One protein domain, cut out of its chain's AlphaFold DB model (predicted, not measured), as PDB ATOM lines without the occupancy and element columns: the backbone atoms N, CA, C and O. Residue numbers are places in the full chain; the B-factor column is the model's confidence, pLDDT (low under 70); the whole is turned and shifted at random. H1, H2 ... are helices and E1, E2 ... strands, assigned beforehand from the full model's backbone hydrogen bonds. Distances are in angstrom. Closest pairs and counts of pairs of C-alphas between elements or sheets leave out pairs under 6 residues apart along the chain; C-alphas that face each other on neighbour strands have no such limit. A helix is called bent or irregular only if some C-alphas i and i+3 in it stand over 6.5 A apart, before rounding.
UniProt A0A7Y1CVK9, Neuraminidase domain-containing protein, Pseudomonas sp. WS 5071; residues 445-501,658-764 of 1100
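Overview. This is residues 445 to 501 and 658 to 764 of the 1100 residues of the protein "Neuraminidase domain-containing protein" of Pseudomonas sp. WS 5071 (UniProt A0A7Y1CVK9). Two sheets stand partly face to face as a sandwich, their strands crossed at 48 degrees: a twisted sheet of four strands, E1, E7, E6 and E4, and a smaller sheet of three, E2, E3 and E5. The long hairpin of E6 and E7 runs toward one end of the domain, H2 lies at the opposite end, and H1 packs on E7. The printed part has 164 residues, with two named helices and seven named strands in the order E1 H1 E2 E3 E4 E5 H2 E6 E7; both sheets are antiparallel. The class is mixed, helices and strands, with under half of the residues in named elements. The whole is compact, with a radius of gyration of the C-alphas of 15.8 A, yet elongated, spanning 53 by 30 by 29 A.

Arrangement. E1, residues 448 to 454, is an edge strand beside E7, residues 750 to 763, with N 450 and O 761 within hydrogen-bond range at 2.8 A. H1, residues 464 to 470, is on this sheet over E7, at a height over the sheet of 6.8 A; the closest C-alphas, of Gln 468 and Ala 756, are 4.4 A apart. E2, residues 479 to 483, and E3, residues 488 to 494, form a hairpin, with N 481 and O 490 at 2.9 A. E4, residues 658 to 664, pairs with E6, residues 731 to 744, with N 663 and O 735 at 2.7 A. E5, residues 710 to 716, pairs with E3, with N 489 and O 715 at 2.8 A. Between the sheets, the closest C-alphas of E3 and E6, those of Ser 493 and His 736, are 6.1 A apart. H2, residues 719 to 727, is not on the four-stranded sheet, but only just, with 4 pairs of C-alphas within 10 A. E6 and E7 form a hairpin, with N 738 and O 756 at 2.9 A; E7 bends by 70 degrees at residue 753. Every O i to N i+4 pair is within hydrogen-bond range in H2; in irregular H1, where C-alphas 465 and 468 are 8.3 A apart, 0 of 3 are, beside 2 of 4 O i to N i+3 pairs.

Along the chain. E1 begins at C-alpha 448, (161.265, 188.430, 293.481). E3, E4 and E5 measure 19.3 A, 19.5 A and 19.8 A from first to last C-alpha. E6 measures 39.6 A and E7 35.8 A, ending at C-alpha 763, (157.307, 187.331, 290.094).

Size, cuts and confidence. The C-alphas farthest apart, of Ser 727 and Asp 746, are 53.8 A apart. Residues 502 to 657 are not printed; C-alphas 501 and 658 are 9.1 A apart across the cut. The link from E4 to E5 is long, 45 residues, and its residues 686 to 687 pair antiparallel with residues 663 to 664 of E4. Mean pLDDT of the printed part is 81.4; residues 452 to 458, 460, 476 to 478, 689 to 693 and 699 are under 70.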
ATOM      1  N   VAL A 445     158.524 198.570 296.901       87.06
ATOM      2  CA  VAL A 445     158.713 197.246 297.487       87.06
ATOM      3  C   VAL A 445     159.549 196.416 296.531       87.06
ATOM      4  O   VAL A 445     159.334 196.437 295.313       87.06
ATOM      5  N   ASP A 446     160.520 195.704 297.090       82.19
ATOM      6  CA  ASP A 446     161.347 194.785 296.324       82.19
ATOM      7  C   ASP A 446     160.497 193.625 295.787       82.19
ATOM      8  O   ASP A 446     159.506 193.197 296.383       82.19
ATOM      9  N   ILE A 447     160.878 193.132 294.618       84.75
ATOM     10  CA  ILE A 447     160.193 192.047 293.915       84.75
ATOM     11  C   ILE A 447     161.107 190.838 293.812       84.75
ATOM     12  O   ILE A 447     162.333 190.955 293.843       84.75
ATOM     13  N   LYS A 448     160.505 189.657 293.675       84.50
ATOM     14  CA  LYS A 448     161.265 188.430 293.481       84.50
ATOM     15  C   LYS A 448     161.733 188.353 292.027       84.50
ATOM     16  O   LYS A 448     160.908 188.338 291.114       84.50
ATOM     17  N   ILE A 449     163.048 188.282 291.842       83.94
ATOM     18  CA  ILE A 449     163.688 188.020 290.550       83.94
ATOM     19  C   ILE A 449     163.981 186.522 290.462       83.94
ATOM     20  O   ILE A 449     164.573 185.951 291.380       83.94
ATOM     21  N   ASP A 450     163.546 185.896 289.375       78.69
ATOM     22  CA  ASP A 450     163.852 184.513 289.019       78.69
ATOM     23  C   ASP A 450     164.811 184.504 287.815       78.69
ATOM     24  O   ASP A 450     164.766 185.400 286.968       78.69
ATOM     25  N   ASN A 451     165.722 183.528 287.765       75.88
ATOM     26  CA  ASN A 451     166.780 183.422 286.747       75.88
ATOM     27  C   ASN A 451     167.596 184.723 286.498       75.88
ATOM     28  O   ASN A 451     167.663 185.205 285.366       75.88
ATOM     29  N   PRO A 452     168.277 185.296 287.514       67.25
ATOM     30  CA  PRO A 452     168.940 186.604 287.398       67.25
ATOM     31  C   PRO A 452     170.165 186.634 286.465       67.25
ATOM     32  O   PRO A 452     170.645 187.710 286.111       67.25
ATOM     33  N   THR A 453     170.686 185.464 286.093       63.81
ATOM     34  CA  THR A 453     171.897 185.281 285.279       63.81
ATOM     35  C   THR A 453     171.589 184.598 283.945       63.81
ATOM     36  O   THR A 453     172.459 183.908 283.412       63.81
ATOM     37  N   ALA A 454     170.350 184.677 283.436       61.66
ATOM     38  CA  ALA A 454     169.967 183.958 282.221       61.66
ATOM     39  C   ALA A 454     170.691 184.528 280.989       61.66
ATOM     40  O   ALA A 454     170.197 185.385 280.254       61.66
ATOM     41  N   HIS A 455     171.897 184.015 280.758       59.84
ATOM     42  CA  HIS A 455     172.582 184.069 279.483       59.84
ATOM     43  C   HIS A 455     171.736 183.303 278.467       59.84
ATOM     44  O   HIS A 455     171.682 182.073 278.488       59.84
ATOM     45  N   HIS A 456     171.060 184.023 277.575       65.88
ATOM     46  CA  HIS A 456     170.481 183.390 276.398       65.88
ATOM     47  C   HIS A 456     171.631 182.919 275.490       65.88
ATOM     48  O   HIS A 456     172.528 183.726 275.240       65.88
ATOM     49  N   PRO A 457     171.640 181.674 274.975       66.12
ATOM     50  CA  PRO A 457     172.620 181.257 273.975       66.12
ATOM     51  C   PRO A 457     172.470 182.169 272.749       66.12
ATOM     52  O   PRO A 457     171.445 182.154 272.066       66.12
ATOM     53  N   GLY A 458     173.427 183.077 272.559       59.75
ATOM     54  CA  GLY A 458     173.288 184.203 271.644       59.75
ATOM     55  C   GLY A 458     173.408 183.785 270.182       59.75
ATOM     56  O   GLY A 458     174.393 183.176 269.775       59.75
ATOM     57  N   THR A 459     172.415 184.159 269.377       70.12
ATOM     58  CA  THR A 459     172.646 184.487 267.965       70.12
ATOM     59  C   THR A 459     173.262 185.890 267.891       70.12
ATOM     60  O   THR A 459     173.114 186.673 268.833       70.12
ATOM     61  N   ASP A 460     173.860 186.278 266.760       68.50
ATOM     62  CA  ASP A 460     174.403 187.642 266.562       68.50
ATOM     63  C   ASP A 460     173.362 188.763 266.775       68.50
ATOM     64  O   ASP A 460     173.698 189.937 266.938       68.50
ATOM     65  N   ARG A 461     172.067 188.419 266.784       79.25
ATOM     66  CA  ARG A 461     170.963 189.343 267.074       79.25
ATOM     67  C   ARG A 461     170.708 189.555 268.570       79.25
ATOM     68  O   ARG A 461     170.055 190.534 268.901       79.25
ATOM     69  N   TRP A 462     171.192 188.688 269.454       84.44
ATOM     70  CA  TRP A 462     171.096 188.837 270.915       84.44
ATOM     71  C   TRP A 462     172.422 189.243 271.558       84.44
ATOM     72  O   TRP A 462     172.425 189.996 272.535       84.44
ATOM     73  N   ASP A 463     173.518 188.728 271.004       88.12
ATOM     74  CA  ASP A 463     174.878 188.923 271.488       88.12
ATOM     75  C   ASP A 463     175.801 189.338 270.336       88.12
ATOM     76  O   ASP A 463     176.679 188.597 269.892       88.12
ATOM     77  N   PHE A 464     175.569 190.537 269.803       88.12
ATOM     78  CA  PHE A 464     176.375 191.067 268.709       88.12
ATOM     79  C   PHE A 464     177.843 191.166 269.145       88.12
ATOM     80  O   PHE A 464     178.162 191.902 270.079       88.12
ATOM     81  N   GLN A 465     178.734 190.421 268.486       84.31
ATOM     82  CA  GLN A 465     180.176 190.383 268.777       84.31
ATOM     83  C   GLN A 465     180.549 190.046 270.240       84.31
ATOM     84  O   GLN A 465     181.596 190.472 270.737       84.31
ATOM     85  N   GLY A 466     179.725 189.283 270.966       84.25
ATOM     86  CA  GLY A 466     180.040 188.925 272.354       84.25
ATOM     87  C   GLY A 466     179.904 190.093 273.340       84.25
ATOM     88  O   GLY A 466     180.605 190.121 274.361       84.25
ATOM     89  N   THR A 467     179.082 191.097 273.017       87.75
ATOM     90  CA  THR A 467     178.835 192.301 273.831       87.75
ATOM     91  C   THR A 467     177.812 192.092 274.951       87.75
ATOM     92  O   THR A 467     177.710 192.936 275.838       87.75
ATOM     93  N   GLN A 468     177.114 190.957 275.009       87.31
ATOM     94  CA  GLN A 468     176.190 190.596 276.092       87.31
ATOM     95  C   GLN A 468     176.877 190.605 277.466       87.31
ATOM     96  O   GLN A 468     176.269 190.994 278.464       87.31
ATOM     97  N   LYS A 469     178.171 190.262 277.524       85.69
ATOM     98  CA  LYS A 469     178.999 190.338 278.744       85.69
ATOM     99  C   LYS A 469     179.217 191.764 279.267       85.69
ATOM    100  O   LYS A 469     179.705 191.922 280.379       85.69
ATOM    101  N   ASN A 470     178.916 192.784 278.462       89.06
ATOM    102  CA  ASN A 470     179.060 194.189 278.843       89.06
ATOM    103  C   ASN A 470     177.812 194.728 279.558       89.06
ATOM    104  O   ASN A 470     177.841 195.846 280.071       89.06
ATOM    105  N   ILE A 471     176.720 193.961 279.594       88.50
ATOM    106  CA  ILE A 471     175.497 194.290 280.331       88.50
ATOM    107  C   ILE A 471     175.570 193.640 281.714       88.50
ATOM    108  O   ILE A 471     175.952 192.476 281.828       88.50
ATOM    109  N   ALA A 472     175.202 194.369 282.764       86.94
ATOM    110  CA  ALA A 472     175.165 193.824 284.121       86.94
ATOM    111  C   ALA A 472     174.095 192.719 284.258       86.94
ATOM    112  O   ALA A 472     173.074 192.763 283.577       86.94
ATOM    113  N   ASP A 473     174.331 191.716 285.108       82.56
ATOM    114  CA  ASP A 473     173.306 190.721 285.474       82.56
ATOM    115  C   ASP A 473     172.186 191.355 286.302       82.56
ATOM    116  O   ASP A 473     172.359 192.457 286.812       82.56
ATOM    117  N   ALA A 474     171.057 190.659 286.483       71.94
ATOM    118  CA  ALA A 474     169.915 191.133 287.276       71.94
ATOM    119  C   ALA A 474     170.158 191.062 288.801       71.94
ATOM    120  O   ALA A 474     169.313 190.616 289.578       71.94
ATOM    121  N   GLN A 475     171.350 191.486 289.217       72.75
ATOM    122  CA  GLN A 475     171.803 191.714 290.586       72.75
ATOM    123  C   GLN A 475     172.320 193.160 290.681       72.75
ATOM    124  O   GLN A 475     172.529 193.810 289.657       72.75
ATOM    125  N   ALA A 476     172.534 193.688 291.892       58.91
ATOM    126  CA  ALA A 476     173.005 195.068 292.066       58.91
ATOM    127  C   ALA A 476     174.247 195.331 291.180       58.91
ATOM    128  O   ALA A 476     175.240 194.618 291.342       58.91
ATOM    129  N   PRO A 477     174.206 196.298 290.235       56.44
ATOM    130  CA  PRO A 477     173.369 197.511 290.201       56.44
ATOM    131  C   PRO A 477     172.030 197.450 289.423       56.44
ATOM    132  O   PRO A 477     171.284 198.429 289.455       56.44
ATOM    133  N   VAL A 478     171.692 196.355 288.735       63.88
ATOM    134  CA  VAL A 478     170.388 196.170 288.063       63.88
ATOM    135  C   VAL A 478     169.348 195.825 289.122       63.88
ATOM    136  O   VAL A 478     169.457 194.815 289.819       63.88
ATOM    137  N   LYS A 479     168.340 196.685 289.272       74.88
ATOM    138  CA  LYS A 479     167.272 196.523 290.261       74.88
ATOM    139  C   LYS A 479     165.924 196.660 289.575       74.88
ATOM    140  O   LYS A 479     165.725 197.545 288.743       74.88
ATOM    141  N   ALA A 480     164.993 195.796 289.951       83.38
ATOM    142  CA  ALA A 480     163.593 195.954 289.622       83.38
ATOM    143  C   ALA A 480     162.814 196.125 290.932       83.38
ATOM    144  O   ALA A 480     163.054 195.405 291.901       83.38
ATOM    145  N   THR A 481     161.928 197.115 290.987       88.19
ATOM    146  CA  THR A 481     161.119 197.427 292.174       88.19
ATOM    147  C   THR A 481     159.689 197.714 291.772       88.19
ATOM    148  O   THR A 481     159.448 198.365 290.756       88.19
ATOM    149  N   PHE A 482     158.731 197.280 292.586       88.19
ATOM    150  CA  PHE A 482     157.336 197.644 292.391       88.19
ATOM    151  C   PHE A 482     157.006 198.898 293.199       88.19
ATOM    152  O   PHE A 482     157.129 198.919 294.425       88.19
ATOM    153  N   ASN A 483     156.578 199.950 292.511       87.88
ATOM    154  CA  ASN A 483     156.139 201.185 293.130       87.88
ATOM    155  C   ASN A 483     154.634 201.117 293.412       87.88
ATOM    156  O   ASN A 483     153.804 201.156 292.501       87.88
ATOM    157  N   LYS A 484     154.288 201.054 294.702       88.25
ATOM    158  CA  LYS A 484     152.899 200.967 295.165       88.25
ATOM    159  C   LYS A 484     152.104 202.233 294.876       88.25
ATOM    160  O   LYS A 484     150.909 202.143 294.610       88.25
ATOM    161  N   THR A 485     152.766 203.392 294.909       86.75
ATOM    162  CA  THR A 485     152.119 204.707 294.765       86.75
ATOM    163  C   THR A 485     151.766 205.061 293.323       86.75
ATOM    164  O   THR A 485     150.792 205.770 293.097       86.75
ATOM    165  N   THR A 486     152.514 204.555 292.340       84.69
ATOM    166  CA  THR A 486     152.248 204.765 290.903       84.69
ATOM    167  C   THR A 486     151.645 203.535 290.220       84.69
ATOM    168  O   THR A 486     151.225 203.637 289.065       84.69
ATOM    169  N   SER A 487     151.585 202.384 290.905       86.75
ATOM    170  CA  SER A 487     151.254 201.071 290.324       86.75
ATOM    171  C   SER A 487     152.096 200.779 289.078       86.75
ATOM    172  O   SER A 487     151.590 200.457 287.997       86.75
ATOM    173  N   SER A 488     153.409 200.960 289.216       85.88
ATOM    174  CA  SER A 488     154.363 200.718 288.139       85.88
ATOM    175  C   SER A 488     155.539 199.875 288.606       85.88
ATOM    176  O   SER A 488     156.026 199.982 289.731       85.88
ATOM    177  N   LEU A 489     155.985 199.011 287.708       86.19
ATOM    178  CA  LEU A 489     157.193 198.233 287.848       86.19
ATOM    179  C   LEU A 489     158.352 199.056 287.288       86.19
ATOM    180  O   LEU A 489     158.414 199.322 286.090       86.19
ATOM    181  N   GLU A 490     159.248 199.491 288.160       86.69
ATOM    182  CA  GLU A 490     160.415 200.281 287.790       86.69
ATOM    183  C   GLU A 490     161.604 199.351 287.588       86.69
ATOM    184  O   GLU A 490     161.992 198.620 288.500       86.69
ATOM    185  N   ILE A 491     162.145 199.353 286.374       86.56
ATOM    186  CA  ILE A 491     163.196 198.446 285.925       86.56
ATOM    187  C   ILE A 491     164.414 199.279 285.562       86.56
ATOM    188  O   ILE A 491     164.322 200.149 284.697       86.56
ATOM    189  N   THR A 492     165.555 198.983 286.174       86.62
ATOM    190  CA  THR A 492     166.828 199.645 285.884       86.62
ATOM    191  C   THR A 492     167.802 198.663 285.253       86.62
ATOM    192  O   THR A 492     168.172 197.684 285.882       86.62
ATOM    193  N   SER A 493     168.252 198.956 284.035       87.56
ATOM    194  CA  SER A 493     169.339 198.264 283.336       87.56
ATOM    195  C   SER A 493     170.651 199.028 283.515       87.56
ATOM    196  O   SER A 493     170.645 200.258 283.496       87.56
ATOM    197  N   ALA A 494     171.778 198.331 283.641       87.75
ATOM    198  CA  ALA A 494     173.092 198.944 283.811       87.75
ATOM    199  C   ALA A 494     174.121 198.369 282.832       87.75
ATOM    200  O   ALA A 494     174.094 197.183 282.487       87.75
ATOM    201  N   VAL A 495     175.038 199.229 282.395       89.44
ATOM    202  CA  VAL A 495     176.217 198.848 281.614       89.44
ATOM    203  C   VAL A 495     177.336 198.474 282.586       89.44
ATOM    204  O   VAL A 495     177.757 199.309 283.381       89.44
ATOM    205  N   ASP A 496     177.816 197.234 282.530       87.31
ATOM    206  CA  ASP A 496     178.929 196.739 283.357       87.31
ATOM    207  C   ASP A 496     180.286 197.105 282.743       87.31
ATOM    208  O   ASP A 496     181.210 197.534 283.430       87.31
ATOM    209  N   ARG A 497     180.394 196.999 281.411       88.94
ATOM    210  CA  ARG A 497     181.625 197.292 280.669       88.94
ATOM    211  C   ARG A 497     181.381 198.299 279.565       88.94
ATOM    212  O   ARG A 497     180.327 198.332 278.943       88.94
ATOM    213  N   HIS A 498     182.407 199.086 279.303       89.12
ATOM    214  CA  HIS A 498     182.401 200.155 278.322       89.12
ATOM    215  C   HIS A 498     182.001 199.701 276.901       89.12
ATOM    216  O   HIS A 498     182.527 198.703 276.401       89.12
ATOM    217  N   PHE A 499     181.119 200.461 276.241       90.25
ATOM    218  CA  PHE A 499     180.861 200.359 274.801       90.25
ATOM    219  C   PHE A 499     181.619 201.478 274.084       90.25
ATOM    220  O   PHE A 499     181.245 202.642 274.241       90.25
ATOM    221  N   PRO A 500     182.663 201.149 273.310       88.56
ATOM    222  CA  PRO A 500     183.529 202.156 272.724       88.56
ATOM    223  C   PRO A 500     182.951 202.742 271.433       88.56
ATOM    224  O   PRO A 500     182.137 202.109 270.754       88.56
ATOM    225  N   SER A 501     183.428 203.931 271.071       89.25
ATOM    226  CA  SER A 501     183.057 204.608 269.828       89.25
ATOM    227  C   SER A 501     183.692 203.943 268.609       89.25
ATOM    228  O   SER A 501     184.906 203.733 268.563       89.25
ATOM    229  N   TYR A 658     174.776 203.660 270.238       90.75
ATOM    230  CA  TYR A 658     174.238 202.757 271.242       90.75
ATOM    231  C   TYR A 658     173.008 203.369 271.907       90.75
ATOM    232  O   TYR A 658     173.012 204.527 272.332       90.75
ATOM    233  N   LYS A 659     171.939 202.581 272.032       88.56
ATOM    234  CA  LYS A 659     170.715 202.985 272.732       88.56
ATOM    235  C   LYS A 659     170.342 201.935 273.767       88.56
ATOM    236  O   LYS A 659     170.042 200.800 273.410       88.56
ATOM    237  N   GLN A 660     170.325 202.305 275.043       88.69
ATOM    238  CA  GLN A 660     169.817 201.424 276.096       88.69
ATOM    239  C   GLN A 660     168.308 201.197 275.911       88.69
ATOM    240  O   GLN A 660     167.566 202.137 275.616       88.69
ATOM    241  N   VAL A 661     167.868 199.946 276.045       87.69
ATOM    242  CA  VAL A 661     166.476 199.525 275.831       87.69
ATOM    243  C   VAL A 661     166.043 198.507 276.883       87.69
ATOM    244  O   VAL A 661     166.830 197.668 277.326       87.69
ATOM    245  N   ILE A 662     164.767 198.573 277.263       87.69
ATOM    246  CA  ILE A 662     164.090 197.579 278.100       87.69
ATOM    247  C   ILE A 662     162.854 197.108 277.334       87.69
ATOM    248  O   ILE A 662     162.104 197.908 276.774       87.69
ATOM    249  N   MET A 663     162.671 195.798 277.271       87.00
ATOM    250  CA  MET A 663     161.612 195.118 276.544       87.00
ATOM    251  C   MET A 663     160.958 194.069 277.445       87.00
ATOM    252  O   MET A 663     161.558 193.589 278.403       87.00
ATOM    253  N   THR A 664     159.726 193.705 277.126       86.81
ATOM    254  CA  THR A 664     158.964 192.667 277.826       86.81
ATOM    255  C   THR A 664     158.214 191.812 276.812       86.81
ATOM    256  O   THR A 664     157.926 192.266 275.696       86.81
ATOM    257  N   LEU A 665     157.902 190.577 277.196       84.75
ATOM    258  CA  LEU A 665     156.940 189.728 276.485       84.75
ATOM    259  C   LEU A 665     155.630 189.656 277.272       84.75
ATOM    260  O   LEU A 665     155.518 190.252 278.349       84.75
ATOM    261  N   ASP A 666     154.653 188.942 276.719       78.69
ATOM    262  CA  ASP A 666     153.451 188.579 277.456       78.69
ATOM    263  C   ASP A 666     153.811 187.725 278.678       78.69
ATOM    264  O   ASP A 666     154.796 186.982 278.688       78.69
ATOM    265  N   ALA A 667     153.037 187.881 279.746       76.94
ATOM    266  CA  ALA A 667     153.278 187.148 280.975       76.94
ATOM    267  C   ALA A 667     152.867 185.680 280.837       76.94
ATOM    268  O   ALA A 667     151.861 185.361 280.203       76.94
ATOM    269  N   HIS A 668     153.615 184.808 281.503       78.19
ATOM    270  CA  HIS A 668     153.395 183.365 281.502       78.19
ATOM    271  C   HIS A 668     152.958 182.877 282.881       78.19
ATOM    272  O   HIS A 668     153.312 183.474 283.899       78.19
ATOM    273  N   ASP A 669     152.213 181.775 282.936       77.88
ATOM    274  CA  ASP A 669     151.900 181.129 284.212       77.88
ATOM    275  C   ASP A 669     153.168 180.550 284.851       77.88
ATOM    276  O   ASP A 669     154.131 180.205 284.163       77.88
ATOM    277  N   LYS A 670     153.172 180.438 286.183       71.62
ATOM    278  CA  LYS A 670     154.346 180.058 286.986       71.62
ATOM    279  C   LYS A 670     155.038 178.768 286.523       71.62
ATOM    280  O   LYS A 670     156.259 178.663 286.647       71.62
ATOM    281  N   ASP A 671     154.263 177.820 285.997       74.31
ATOM    282  CA  ASP A 671     154.721 176.482 285.607       74.31
ATOM    283  C   ASP A 671     155.138 176.383 284.127       74.31
ATOM    284  O   ASP A 671     155.650 175.351 283.691       74.31
ATOM    285  N   GLN A 672     154.942 177.444 283.335       77.12
ATOM    286  CA  GLN A 672     155.359 177.486 281.935       77.12
ATOM    287  C   GLN A 672     156.797 177.997 281.803       77.12
ATOM    288  O   GLN A 672     157.184 179.005 282.393       77.12
ATOM    289  N   VAL A 673     157.591 177.317 280.975       76.19
ATOM    290  CA  VAL A 673     158.937 177.776 280.610       76.19
ATOM    291  C   VAL A 673     158.813 178.934 279.623       76.19
ATOM    292  O   VAL A 673     158.233 178.770 278.548       76.19
ATOM    293  N   VAL A 674     159.382 180.092 279.964       77.25
ATOM    294  CA  VAL A 674     159.421 181.255 279.071       77.25
ATOM    295  C   VAL A 674     160.323 180.944 277.876       77.25
ATOM    296  O   VAL A 674     161.513 180.667 278.030       77.25
ATOM    297  N   GLN A 675     159.767 181.012 276.665       80.81
ATOM    298  CA  GLN A 675     160.541 180.889 275.430       80.81
ATOM    299  C   GLN A 675     160.892 182.274 274.891       80.81
ATOM    300  O   GLN A 675     160.037 183.000 274.384       80.81
ATOM    301  N   TYR A 676     162.169 182.636 274.980       82.62
ATOM    302  CA  TYR A 676     162.664 183.890 274.424       82.62
ATOM    303  C   TYR A 676     162.830 183.790 272.894       82.62
ATOM    304  O   TYR A 676     163.326 182.785 272.381       82.62
ATOM    305  N   PRO A 677     162.425 184.818 272.128       83.06
ATOM    306  CA  PRO A 677     162.477 184.780 270.675       83.06
ATOM    307  C   PRO A 677     163.913 184.892 270.170       83.06
ATOM    308  O   PRO A 677     164.636 185.823 270.521       83.06
ATOM    309  N   VAL A 678     164.291 184.009 269.243       78.88
ATOM    310  CA  VAL A 678     165.628 183.986 268.621       78.88
ATOM    311  C   VAL A 678     165.951 185.293 267.880       78.88
ATOM    312  O   VAL A 678     167.091 185.754 267.898       78.88
ATOM    313  N   ASN A 679     164.945 185.910 267.249       81.44
ATOM    314  CA  ASN A 679     165.068 187.184 266.540       81.44
ATOM    315  C   ASN A 679     164.175 188.243 267.186       81.44
ATOM    316  O   ASN A 679     162.955 188.100 267.210       81.44
ATOM    317  N   ILE A 680     164.770 189.337 267.652       83.75
ATOM    318  CA  ILE A 680     164.054 190.448 268.287       83.75
ATOM    319  C   ILE A 680     163.351 191.288 267.207       83.75
ATOM    320  O   ILE A 680     164.001 192.032 266.471       83.75
ATOM    321  N   HIS A 681     162.011 191.236 267.138       80.62
ATOM    322  CA  HIS A 681     161.176 192.010 266.196       80.62
ATOM    323  C   HIS A 681     160.049 192.789 266.905       80.62
ATOM    324  O   HIS A 681     159.635 192.427 268.000       80.62
ATOM    325  N   ILE A 682     159.546 193.878 266.312       78.12
ATOM    326  CA  ILE A 682     158.475 194.697 266.922       78.12
ATOM    327  C   ILE A 682     157.187 193.892 267.178       78.12
ATOM    328  O   ILE A 682     156.414 194.227 268.064       78.12
ATOM    329  N   SER A 683     156.980 192.803 266.434       79.75
ATOM    330  CA  SER A 683     155.804 191.934 266.542       79.75
ATOM    331  C   SER A 683     155.885 190.875 267.646       79.75
ATOM    332  O   SER A 683     154.882 190.221 267.891       79.75
ATOM    333  N   ASN A 684     157.053 190.645 268.259       82.94
ATOM    334  CA  ASN A 684     157.236 189.584 269.264       82.94
ATOM    335  C   ASN A 684     157.781 190.071 270.611       82.94
ATOM    336  O   ASN A 684     157.878 189.292 271.552       82.94
ATOM    337  N   THR A 685     158.185 191.337 270.698       83.50
ATOM    338  CA  THR A 685     158.762 191.939 271.903       83.50
ATOM    339  C   THR A 685     158.298 193.382 272.013       83.50
ATOM    340  O   THR A 685     158.429 194.166 271.067       83.50
ATOM    341  N   HIS A 686     157.788 193.751 273.185       82.94
ATOM    342  CA  HIS A 686     157.248 195.080 273.442       82.94
ATOM    343  C   HIS A 686     158.298 195.951 274.121       82.94
ATOM    344  O   HIS A 686     158.801 195.607 275.186       82.94
ATOM    345  N   LEU A 687     158.631 197.090 273.513       81.12
ATOM    346  CA  LEU A 687     159.551 198.053 274.113       81.12
ATOM    347  C   LEU A 687     158.830 198.837 275.212       81.12
ATOM    348  O   LEU A 687     157.780 199.437 274.967       81.12
ATOM    349  N   VAL A 688     159.389 198.824 276.420       74.00
ATOM    350  CA  VAL A 688     158.841 199.551 277.567       74.00
ATOM    351  C   VAL A 688     159.078 201.043 277.328       74.00
ATOM    352  O   VAL A 688     160.201 201.525 277.423       74.00
ATOM    353  N   GLY A 689     158.019 201.761 276.947       62.88
ATOM    354  CA  GLY A 689     158.038 203.206 276.690       62.88
ATOM    355  C   GLY A 689     157.624 203.613 275.270       62.88
ATOM    356  O   GLY A 689     156.792 204.505 275.140       62.88
ATOM    357  N   ASP A 690     158.130 202.946 274.221       60.59
ATOM    358  CA  ASP A 690     157.923 203.323 272.805       60.59
ATOM    359  C   ASP A 690     157.689 202.090 271.896       60.59
ATOM    360  O   ASP A 690     158.500 201.749 271.034       60.59
ATOM    361  N   SER A 691     156.567 201.385 272.084       53.72
ATOM    362  CA  SER A 691     156.288 200.095 271.423       53.72
ATOM    363  C   SER A 691     155.921 200.167 269.933       53.72
ATOM    364  O   SER A 691     156.024 199.153 269.249       53.72
ATOM    365  N   GLN A 692     155.500 201.331 269.420       57.78
ATOM    366  CA  GLN A 692     155.023 201.489 268.033       57.78
ATOM    367  C   GLN A 692     156.022 202.174 267.089       57.78
ATOM    368  O   GLN A 692     155.753 202.326 265.898       57.78
ATOM    369  N   VAL A 693     157.190 202.574 267.594       66.81
ATOM    370  CA  VAL A 693     158.249 203.144 266.758       66.81
ATOM    371  C   VAL A 693     159.091 202.004 266.194       66.81
ATOM    372  O   VAL A 693     159.520 201.103 266.916       66.81
ATOM    373  N   LEU A 694     159.348 202.035 264.884       79.12
ATOM    374  CA  LEU A 694     160.308 201.123 264.263       79.12
ATOM    375  C   LEU A 694     161.646 201.244 264.993       79.12
ATOM    376  O   LEU A 694     162.171 202.343 265.109       79.12
ATOM    377  N   ARG A 695     162.241 200.129 265.428       81.75
ATOM    378  CA  ARG A 695     163.447 200.156 266.284       81.75
ATOM    379  C   ARG A 695     164.625 200.937 265.704       81.75
ATOM    380  O   ARG A 695     165.379 201.553 266.446       81.75
ATOM    381  N   ARG A 696     164.752 200.960 264.374       79.94
ATOM    382  CA  ARG A 696     165.748 201.779 263.664       79.94
ATOM    383  C   ARG A 696     165.534 203.284 263.871       79.94
ATOM    384  O   ARG A 696     166.500 204.022 263.986       79.94
ATOM    385  N   ASN A 697     164.282 203.710 264.004       77.25
ATOM    386  CA  ASN A 697     163.864 205.101 264.153       77.25
ATOM    387  C   ASN A 697     163.721 205.526 265.627       77.25
ATOM    388  O   ASN A 697     163.109 206.554 265.891       77.25
ATOM    389  N   LEU A 698     164.219 204.743 266.594       76.44
ATOM    390  CA  LEU A 698     164.208 205.170 267.996       76.44
ATOM    391  C   LEU A 698     165.074 206.425 268.164       76.44
ATOM    392  O   LEU A 698     166.222 206.462 267.721       76.44
ATOM    393  N   GLU A 699     164.532 207.452 268.802       69.00
ATOM    394  CA  GLU A 699     165.222 208.730 268.991       69.00
ATOM    395  C   GLU A 699     166.299 208.645 270.088       69.00
ATOM    396  O   GLU A 699     166.193 207.881 271.059       69.00
ATOM    397  N   GLY A 700     167.360 209.441 269.929       71.25
ATOM    398  CA  GLY A 700     168.500 209.528 270.848       71.25
ATOM    399  C   GLY A 700     169.422 208.303 270.862       71.25
ATOM    400  O   GLY A 700     169.162 207.291 270.225       71.25
ATOM    401  N   GLY A 701     170.511 208.364 271.617       77.12
ATOM    402  CA  GLY A 701     171.561 207.341 271.645       77.12
ATOM    403  C   GLY A 701     172.925 208.013 271.637       77.12
ATOM    404  O   GLY A 701     173.029 209.171 271.243       77.12
ATOM    405  N   THR A 702     173.949 207.317 272.109       84.50
ATOM    406  CA  THR A 702     175.290 207.887 272.246       84.50
ATOM    407  C   THR A 702     176.297 207.065 271.450       84.50
ATOM    408  O   THR A 702     176.132 205.849 271.335       84.50
ATOM    409  N   PRO A 703     177.347 207.692 270.896       85.31
ATOM    410  CA  PRO A 703     178.408 206.969 270.199       85.31
ATOM    411  C   PRO A 703     179.252 206.110 271.153       85.31
ATOM    412  O   PRO A 703     179.972 205.221 270.719       85.31
ATOM    413  N   GLU A 704     179.142 206.342 272.461       87.62
ATOM    414  CA  GLU A 704     179.912 205.680 273.510       87.62
ATOM    415  C   GLU A 704     179.029 205.495 274.762       87.62
ATOM    416  O   GLU A 704     178.211 206.369 275.073       87.62
ATOM    417  N   LEU A 705     179.158 204.369 275.479       87.75
ATOM    418  CA  LEU A 705     178.526 204.159 276.796       87.75
ATOM    419  C   LEU A 705     179.583 203.793 277.835       87.75
ATOM    420  O   LEU A 705     180.409 202.900 277.627       87.75
ATOM    421  N   ILE A 706     179.544 204.457 278.985       86.44
ATOM    422  CA  ILE A 706     180.529 204.277 280.056       86.44
ATOM    423  C   ILE A 706     180.045 203.190 281.028       86.44
ATOM    424  O   ILE A 706     178.844 203.022 281.252       86.44
ATOM    425  N   ALA A 707     180.984 202.443 281.615       86.25
ATOM    426  CA  ALA A 707     180.679 201.497 282.686       86.25
ATOM    427  C   ALA A 707     179.998 202.209 283.872       86.25
ATOM    428  O   ALA A 707     180.392 203.307 284.262       86.25
ATOM    429  N   GLY A 708     178.960 201.591 284.432       80.31
ATOM    430  CA  GLY A 708     178.124 202.149 285.496       80.31
ATOM    431  C   GLY A 708     176.932 202.982 285.011       80.31
ATOM    432  O   GLY A 708     176.085 203.345 285.826       80.31
ATOM    433  N   GLN A 709     176.809 203.270 283.709       84.06
ATOM    434  CA  GLN A 709     175.668 204.021 283.183       84.06
ATOM    435  C   GLN A 709     174.371 203.205 283.273       84.06
ATOM    436  O   GLN A 709     174.247 202.118 282.698       84.06
ATOM    437  N   THR A 710     173.374 203.757 283.964       84.62
ATOM    438  CA  THR A 710     172.071 203.116 284.175       84.62
ATOM    439  C   THR A 710     170.976 203.737 283.317       84.62
ATOM    440  O   THR A 710     170.911 204.959 283.179       84.62
ATOM    441  N   PHE A 711     170.055 202.909 282.841       83.75
ATOM    442  CA  PHE A 711     168.831 203.304 282.159       83.75
ATOM    443  C   PHE A 711     167.632 202.690 282.873       83.75
ATOM    444  O   PHE A 711     167.581 201.474 283.050       83.75
ATOM    445  N   SER A 712     166.667 203.522 283.259       82.62
ATOM    446  CA  SER A 712     165.467 203.078 283.964       82.62
ATOM    447  C   SER A 712     164.227 203.298 283.109       82.62
ATOM    448  O   SER A 712     164.069 204.355 282.502       82.62
ATOM    449  N   ALA A 713     163.327 202.320 283.100       80.38
ATOM    450  CA  ALA A 713     162.013 202.422 282.482       80.38
ATOM    451  C   ALA A 713     160.937 201.923 283.452       80.38
ATOM    452  O   ALA A 713     161.174 201.019 284.252       80.38
ATOM    453  N   SER A 714     159.747 202.512 283.379       80.62
ATOM    454  CA  SER A 714     158.605 202.124 284.204       80.62
ATOM    455  C   SER A 714     157.536 201.439 283.362       80.62
ATOM    456  O   SER A 714     157.068 201.999 282.371       80.62
ATOM    457  N   LEU A 715     157.101 200.259 283.791       80.44
ATOM    458  CA  LEU A 715     155.985 199.535 283.200       80.44
ATOM    459  C   LEU A 715     154.740 199.685 284.084       80.44
ATOM    460  O   LEU A 715     154.713 199.207 285.214       80.44
ATOM    461  N   GLY A 716     153.704 200.359 283.586       75.94
ATOM    462  CA  GLY A 716     152.451 200.543 284.324       75.94
ATOM    463  C   GLY A 716     151.581 199.284 284.330       75.94
ATOM    464  O   GLY A 716     151.311 198.724 283.267       75.94
ATOM    465  N   LEU A 717     151.090 198.887 285.506       78.00
ATOM    466  CA  LEU A 717     150.172 197.758 285.681       78.00
ATOM    467  C   LEU A 717     148.798 198.280 286.122       78.00
ATOM    468  O   LEU A 717     148.705 199.091 287.045       78.00
ATOM    469  N   THR A 718     147.728 197.842 285.454       74.19
ATOM    470  CA  THR A 718     146.347 198.146 285.867       74.19
ATOM    471  C   THR A 718     145.957 197.304 287.082       74.19
ATOM    472  O   THR A 718     146.478 196.206 287.258       74.19
ATOM    473  N   ALA A 719     145.024 197.787 287.909       70.25
ATOM    474  CA  ALA A 719     144.617 197.098 289.140       70.25
ATOM    475  C   ALA A 719     144.090 195.669 288.894       70.25
ATOM    476  O   ALA A 719     144.464 194.741 289.606       70.25
ATOM    477  N   GLU A 720     143.285 195.474 287.844       71.19
ATOM    478  CA  GLU A 720     142.761 194.156 287.453       71.19
ATOM    479  C   GLU A 720     143.884 193.174 287.098       71.19
ATOM    480  O   GLU A 720     143.897 192.037 287.565       71.19
ATOM    481  N   ARG A 721     144.876 193.634 286.323       74.12
ATOM    482  CA  ARG A 721     146.026 192.809 285.934       74.12
ATOM    483  C   ARG A 721     146.981 192.570 287.086       74.12
ATOM    484  O   ARG A 721     147.557 191.497 287.170       74.12
ATOM    485  N   LEU A 722     147.153 193.546 287.974       80.94
ATOM    486  CA  LEU A 722     147.976 193.383 289.165       80.94
ATOM    487  C   LEU A 722     147.445 192.235 290.033       80.94
ATOM    488  O   LEU A 722     148.218 191.367 290.426       80.94
ATOM    489  N   ASN A 723     146.128 192.181 290.248       80.50
ATOM    490  CA  ASN A 723     145.491 191.075 290.963       80.50
ATOM    491  C   ASN A 723     145.652 189.737 290.231       80.50
ATOM    492  O   ASN A 723     145.912 188.723 290.875       80.50
ATOM    493  N   ASP A 724     145.544 189.721 288.902       81.19
ATOM    494  CA  ASP A 724     145.774 188.517 288.093       81.19
ATOM    495  C   ASP A 724     147.227 188.009 288.205       81.19
ATOM    496  O   ASP A 724     147.458 186.825 288.451       81.19
ATOM    497  N   TYR A 725     148.217 188.907 288.130       82.69
ATOM    498  CA  TYR A 725     149.631 188.563 288.300       82.69
ATOM    499  C   TYR A 725     149.947 188.009 289.692       82.69
ATOM    500  O   TYR A 725     150.728 187.063 289.798       82.69
ATOM    501  N   ILE A 726     149.343 188.573 290.742       83.56
ATOM    502  CA  ILE A 726     149.555 188.139 292.130       83.56
ATOM    503  C   ILE A 726     148.851 186.803 292.400       83.56
ATOM    504  O   ILE A 726     149.478 185.882 292.919       83.56
ATOM    505  N   SER A 727     147.573 186.670 292.027       82.88
ATOM    506  CA  SER A 727     146.764 185.474 292.320       82.88
ATOM    507  C   SER A 727     147.254 184.218 291.598       82.88
ATOM    508  O   SER A 727     147.296 183.148 292.202       82.88
ATOM    509  N   HIS A 728     147.688 184.345 290.340       78.38
ATOM    510  CA  HIS A 728     148.217 183.233 289.544       78.38
ATOM    511  C   HIS A 728     149.754 183.138 289.576       78.38
ATOM    512  O   HIS A 728     150.330 182.279 288.909       78.38
ATOM    513  N   ALA A 729     150.429 184.008 290.341       79.62
ATOM    514  CA  ALA A 729     151.890 184.078 290.462       79.62
ATOM    515  C   ALA A 729     152.618 184.041 289.102       79.62
ATOM    516  O   ALA A 729     153.618 183.337 288.929       79.62
ATOM    517  N   LYS A 730     152.088 184.782 288.124       84.06
ATOM    518  CA  LYS A 730     152.600 184.812 286.749       84.06
ATOM    519  C   LYS A 730     154.018 185.386 286.693       84.06
ATOM    520  O   LYS A 730     154.369 186.307 287.435       84.06
ATOM    521  N   LYS A 731     154.816 184.863 285.766       85.69
ATOM    522  CA  LYS A 731     156.172 185.310 285.445       85.69
ATOM    523  C   LYS A 731     156.114 186.399 284.377       85.69
ATOM    524  O   LYS A 731     155.584 186.174 283.289       85.69
ATOM    525  N   ILE A 732     156.671 187.570 284.680       87.38
ATOM    526  CA  ILE A 732     156.811 188.689 283.740       87.38
ATOM    527  C   ILE A 732     158.242 188.664 283.183       87.38
ATOM    528  O   ILE A 732     159.179 188.992 283.919       87.38
ATOM    529  N   PRO A 733     158.446 188.259 281.918       88.00
ATOM    530  CA  PRO A 733     159.777 188.165 281.337       88.00
ATOM    531  C   PRO A 733     160.283 189.534 280.878       88.00
ATOM    532  O   PRO A 733     159.689 190.182 280.014       88.00
ATOM    533  N   ILE A 734     161.421 189.953 281.425       87.94
ATOM    534  CA  ILE A 734     162.091 191.206 281.083       87.94
ATOM    535  C   ILE A 734     163.331 190.912 280.249       87.94
ATOM    536  O   ILE A 734     164.141 190.060 280.601       87.94
ATOM    537  N   ILE A 735     163.496 191.660 279.161       88.62
ATOM    538  CA  ILE A 735     164.709 191.699 278.347       88.62
ATOM    539  C   ILE A 735     165.296 193.104 278.473       88.62
ATOM    540  O   ILE A 735     164.620 194.091 278.188       88.62
ATOM    541  N   HIS A 736     166.559 193.223 278.859       89.44
ATOM    542  CA  HIS A 736     167.220 194.514 279.024       89.44
ATOM    543  C   HIS A 736     168.608 194.517 278.390       89.44
ATOM    544  O   HIS A 736     169.268 193.484 278.288       89.44
ATOM    545  N   GLY A 737     169.059 195.694 277.957       90.06
ATOM    546  CA  GLY A 737     170.398 195.842 277.404       90.06
ATOM    547  C   GLY A 737     170.536 197.029 276.464       90.06
ATOM    548  O   GLY A 737     169.995 198.103 276.731       90.06
ATOM    549  N   VAL A 738     171.282 196.842 275.376       91.31
ATOM    550  CA  VAL A 738     171.642 197.901 274.423       91.31
ATOM    551  C   VAL A 738     171.305 197.473 272.993       91.31
ATOM    552  O   VAL A 738     171.703 196.404 272.539       91.31
ATOM    553  N   LEU A 739     170.583 198.332 272.276       91.19
ATOM    554  CA  LEU A 739     170.423 198.293 270.825       91.19
ATOM    555  C   LEU A 739     171.655 198.929 270.173       91.19
ATOM    556  O   LEU A 739     171.983 200.083 270.461       91.19
ATOM    557  N   ILE A 740     172.298 198.186 269.273       91.56
ATOM    558  CA  ILE A 740     173.494 198.612 268.546       91.56
ATOM    559  C   ILE A 740     173.103 198.906 267.100       91.56
ATOM    560  O   ILE A 740     172.593 198.041 266.378       91.56
ATOM    561  N   ARG A 741     173.341 200.142 266.667       91.00
ATOM    562  CA  ARG A 741     173.004 200.610 265.323       91.00
ATOM    563  C   ARG A 741     174.137 201.425 264.720       91.00
ATOM    564  O   ARG A 741     174.952 201.984 265.440       91.00
ATOM    565  N   GLU A 742     174.162 201.502 263.402       89.25
ATOM    566  CA  GLU A 742     175.028 202.410 262.651       89.25
ATOM    567  C   GLU A 742     174.183 203.515 262.036       89.25
ATOM    568  O   GLU A 742     173.165 203.241 261.400       89.25
ATOM    569  N   GLN A 743     174.594 204.756 262.262       88.31
ATOM    570  CA  GLN A 743     174.036 205.944 261.644       88.31
ATOM    571  C   GLN A 743     174.886 206.316 260.443       88.31
ATOM    572  O   GLN A 743     176.090 206.515 260.576       88.31
ATOM    573  N   ASN A 744     174.259 206.445 259.283       86.19
ATOM    574  CA  ASN A 744     174.909 207.059 258.143       86.19
ATOM    575  C   ASN A 744     174.838 208.582 258.288       86.19
ATOM    576  O   ASN A 744     173.754 209.148 258.394       86.19
ATOM    577  N   ILE A 745     175.994 209.239 258.328       82.69
ATOM    578  CA  ILE A 745     176.113 210.691 258.513       82.69
ATOM    579  C   ILE A 745     175.604 211.438 257.271       82.69
ATOM    580  O   ILE A 745     175.138 212.567 257.381       82.69
ATOM    581  N   ASP A 746     175.657 210.803 256.098       77.00
ATOM    582  CA  ASP A 746     175.277 211.426 254.828       77.00
ATOM    583  C   ASP A 746     173.752 211.535 254.653       77.00
ATOM    584  O   ASP A 746     173.257 212.526 254.121       77.00
ATOM    585  N   ASP A 747     172.984 210.534 255.101       77.94
ATOM    586  CA  ASP A 747     171.518 210.491 254.945       77.94
ATOM    587  C   ASP A 747     170.738 210.407 256.272       77.94
ATOM    588  O   ASP A 747     169.504 210.347 256.267       77.94
ATOM    589  N   MET A 748     171.450 210.410 257.404       75.94
ATOM    590  CA  MET A 748     170.934 210.313 258.776       75.94
ATOM    591  C   MET A 748     170.085 209.063 259.048       75.94
ATOM    592  O   MET A 748     169.309 209.023 260.008       75.94
ATOM    593  N   ARG A 749     170.208 208.013 258.226       80.56
ATOM    594  CA  ARG A 749     169.472 206.756 258.416       80.56
ATOM    595  C   ARG A 749     170.220 205.813 259.346       80.56
ATOM    596  O   ARG A 749     171.441 205.700 259.306       80.56
ATOM    597  N   PHE A 750     169.453 205.080 260.150       84.06
ATOM    598  CA  PHE A 750     169.977 204.068 261.061       84.06
ATOM    599  C   PHE A 750     169.776 202.649 260.525       84.06
ATOM    600  O   PHE A 750     168.660 202.259 260.160       84.06
ATOM    601  N   THR A 751     170.831 201.845 260.606       87.50
ATOM    602  CA  THR A 751     170.825 200.406 260.329       87.50
ATOM    603  C   THR A 751     171.082 199.635 261.621       87.50
ATOM    604  O   THR A 751     172.010 199.944 262.362       87.50
ATOM    605  N   ILE A 752     170.253 198.632 261.927       89.06
ATOM    606  CA  ILE A 752     170.410 197.815 263.141       89.06
ATOM    607  C   ILE A 752     171.463 196.736 262.889       89.06
ATOM    608  O   ILE A 752     171.230 195.834 262.080       89.06
ATOM    609  N   LEU A 753     172.572 196.792 263.628       87.94
ATOM    610  CA  LEU A 753     173.603 195.754 263.602       87.94
ATOM    611  C   LEU A 753     173.156 194.544 264.428       87.94
ATOM    612  O   LEU A 753     173.059 193.425 263.927       87.94
ATOM    613  N   GLY A 754     172.751 194.789 265.670       88.69
ATOM    614  CA  GLY A 754     172.340 193.750 266.602       88.69
ATOM    615  C   GLY A 754     172.053 194.332 267.977       88.69
ATOM    616  O   GLY A 754     171.744 195.519 268.112       88.69
ATOM    617  N   TYR A 755     172.129 193.487 268.996       90.62
ATOM    618  CA  TYR A 755     171.870 193.886 270.372       90.62
ATOM    619  C   TYR A 755     172.883 193.240 271.319       90.62
ATOM    620  O   TYR A 755     173.523 192.250 270.973       90.62
ATOM    621  N   ALA A 756     172.983 193.807 272.516       90.75
ATOM    622  CA  ALA A 756     173.594 193.197 273.686       90.75
ATOM    623  C   ALA A 756     172.489 193.043 274.735       90.75
ATOM    624  O   ALA A 756     172.121 194.042 275.353       90.75
ATOM    625  N   LEU A 757     171.900 191.851 274.884       89.00
ATOM    626  CA  LEU A 757     170.702 191.646 275.716       89.00
ATOM    627  C   LEU A 757     170.896 190.569 276.778       89.00
ATOM    628  O   LEU A 757     171.395 189.481 276.501       89.00
ATOM    629  N   LYS A 758     170.397 190.840 277.979       87.81
ATOM    630  CA  LYS A 758     170.167 189.847 279.031       87.81
ATOM    631  C   LYS A 758     168.679 189.784 279.344       87.81
ATOM    632  O   LYS A 758     167.929 190.715 279.036       87.81
ATOM    633  N   ALA A 759     168.246 188.672 279.920       87.44
ATOM    634  CA  ALA A 759     166.863 188.491 280.314       87.44
ATOM    635  C   ALA A 759     166.771 187.920 281.724       87.44
ATOM    636  O   ALA A 759     167.693 187.264 282.199       87.44
ATOM    637  N   TYR A 760     165.660 188.203 282.389       86.81
ATOM    638  CA  TYR A 760     165.311 187.638 283.685       86.81
ATOM    639  C   TYR A 760     163.791 187.673 283.855       86.81
ATOM    640  O   TYR A 760     163.073 188.303 283.070       86.81
ATOM    641  N   GLU A 761     163.284 186.992 284.874       87.38
ATOM    642  CA  GLU A 761     161.851 186.872 285.132       87.38
ATOM    643  C   GLU A 761     161.489 187.565 286.448       87.38
ATOM    644  O   GLU A 761     162.226 187.506 287.433       87.38
ATOM    645  N   ILE A 762     160.339 188.234 286.476       87.56
ATOM    646  CA  ILE A 762     159.812 188.907 287.666       87.56
ATOM    647  C   ILE A 762     158.561 188.181 288.140       87.56
ATOM    648  O   ILE A 762     157.664 187.906 287.343       87.56
ATOM    649  N   ILE A 763     158.481 187.921 289.446       86.12
ATOM    650  CA  ILE A 763     157.307 187.331 290.094       86.12
ATOM    651  C   ILE A 763     156.798 188.299 291.164       86.12
ATOM    652  O   ILE A 763     157.538 188.688 292.074       86.12
ATOM    653  N   LEU A 764     155.522 188.675 291.055       85.44
ATOM    654  CA  LEU A 764     154.825 189.507 292.036       85.44
ATOM    655  C   LEU A 764     154.210 188.635 293.138       85.44
ATOM    656  O   LEU A 764     153.787 187.508 292.890       85.44
TER     657      LEU A 764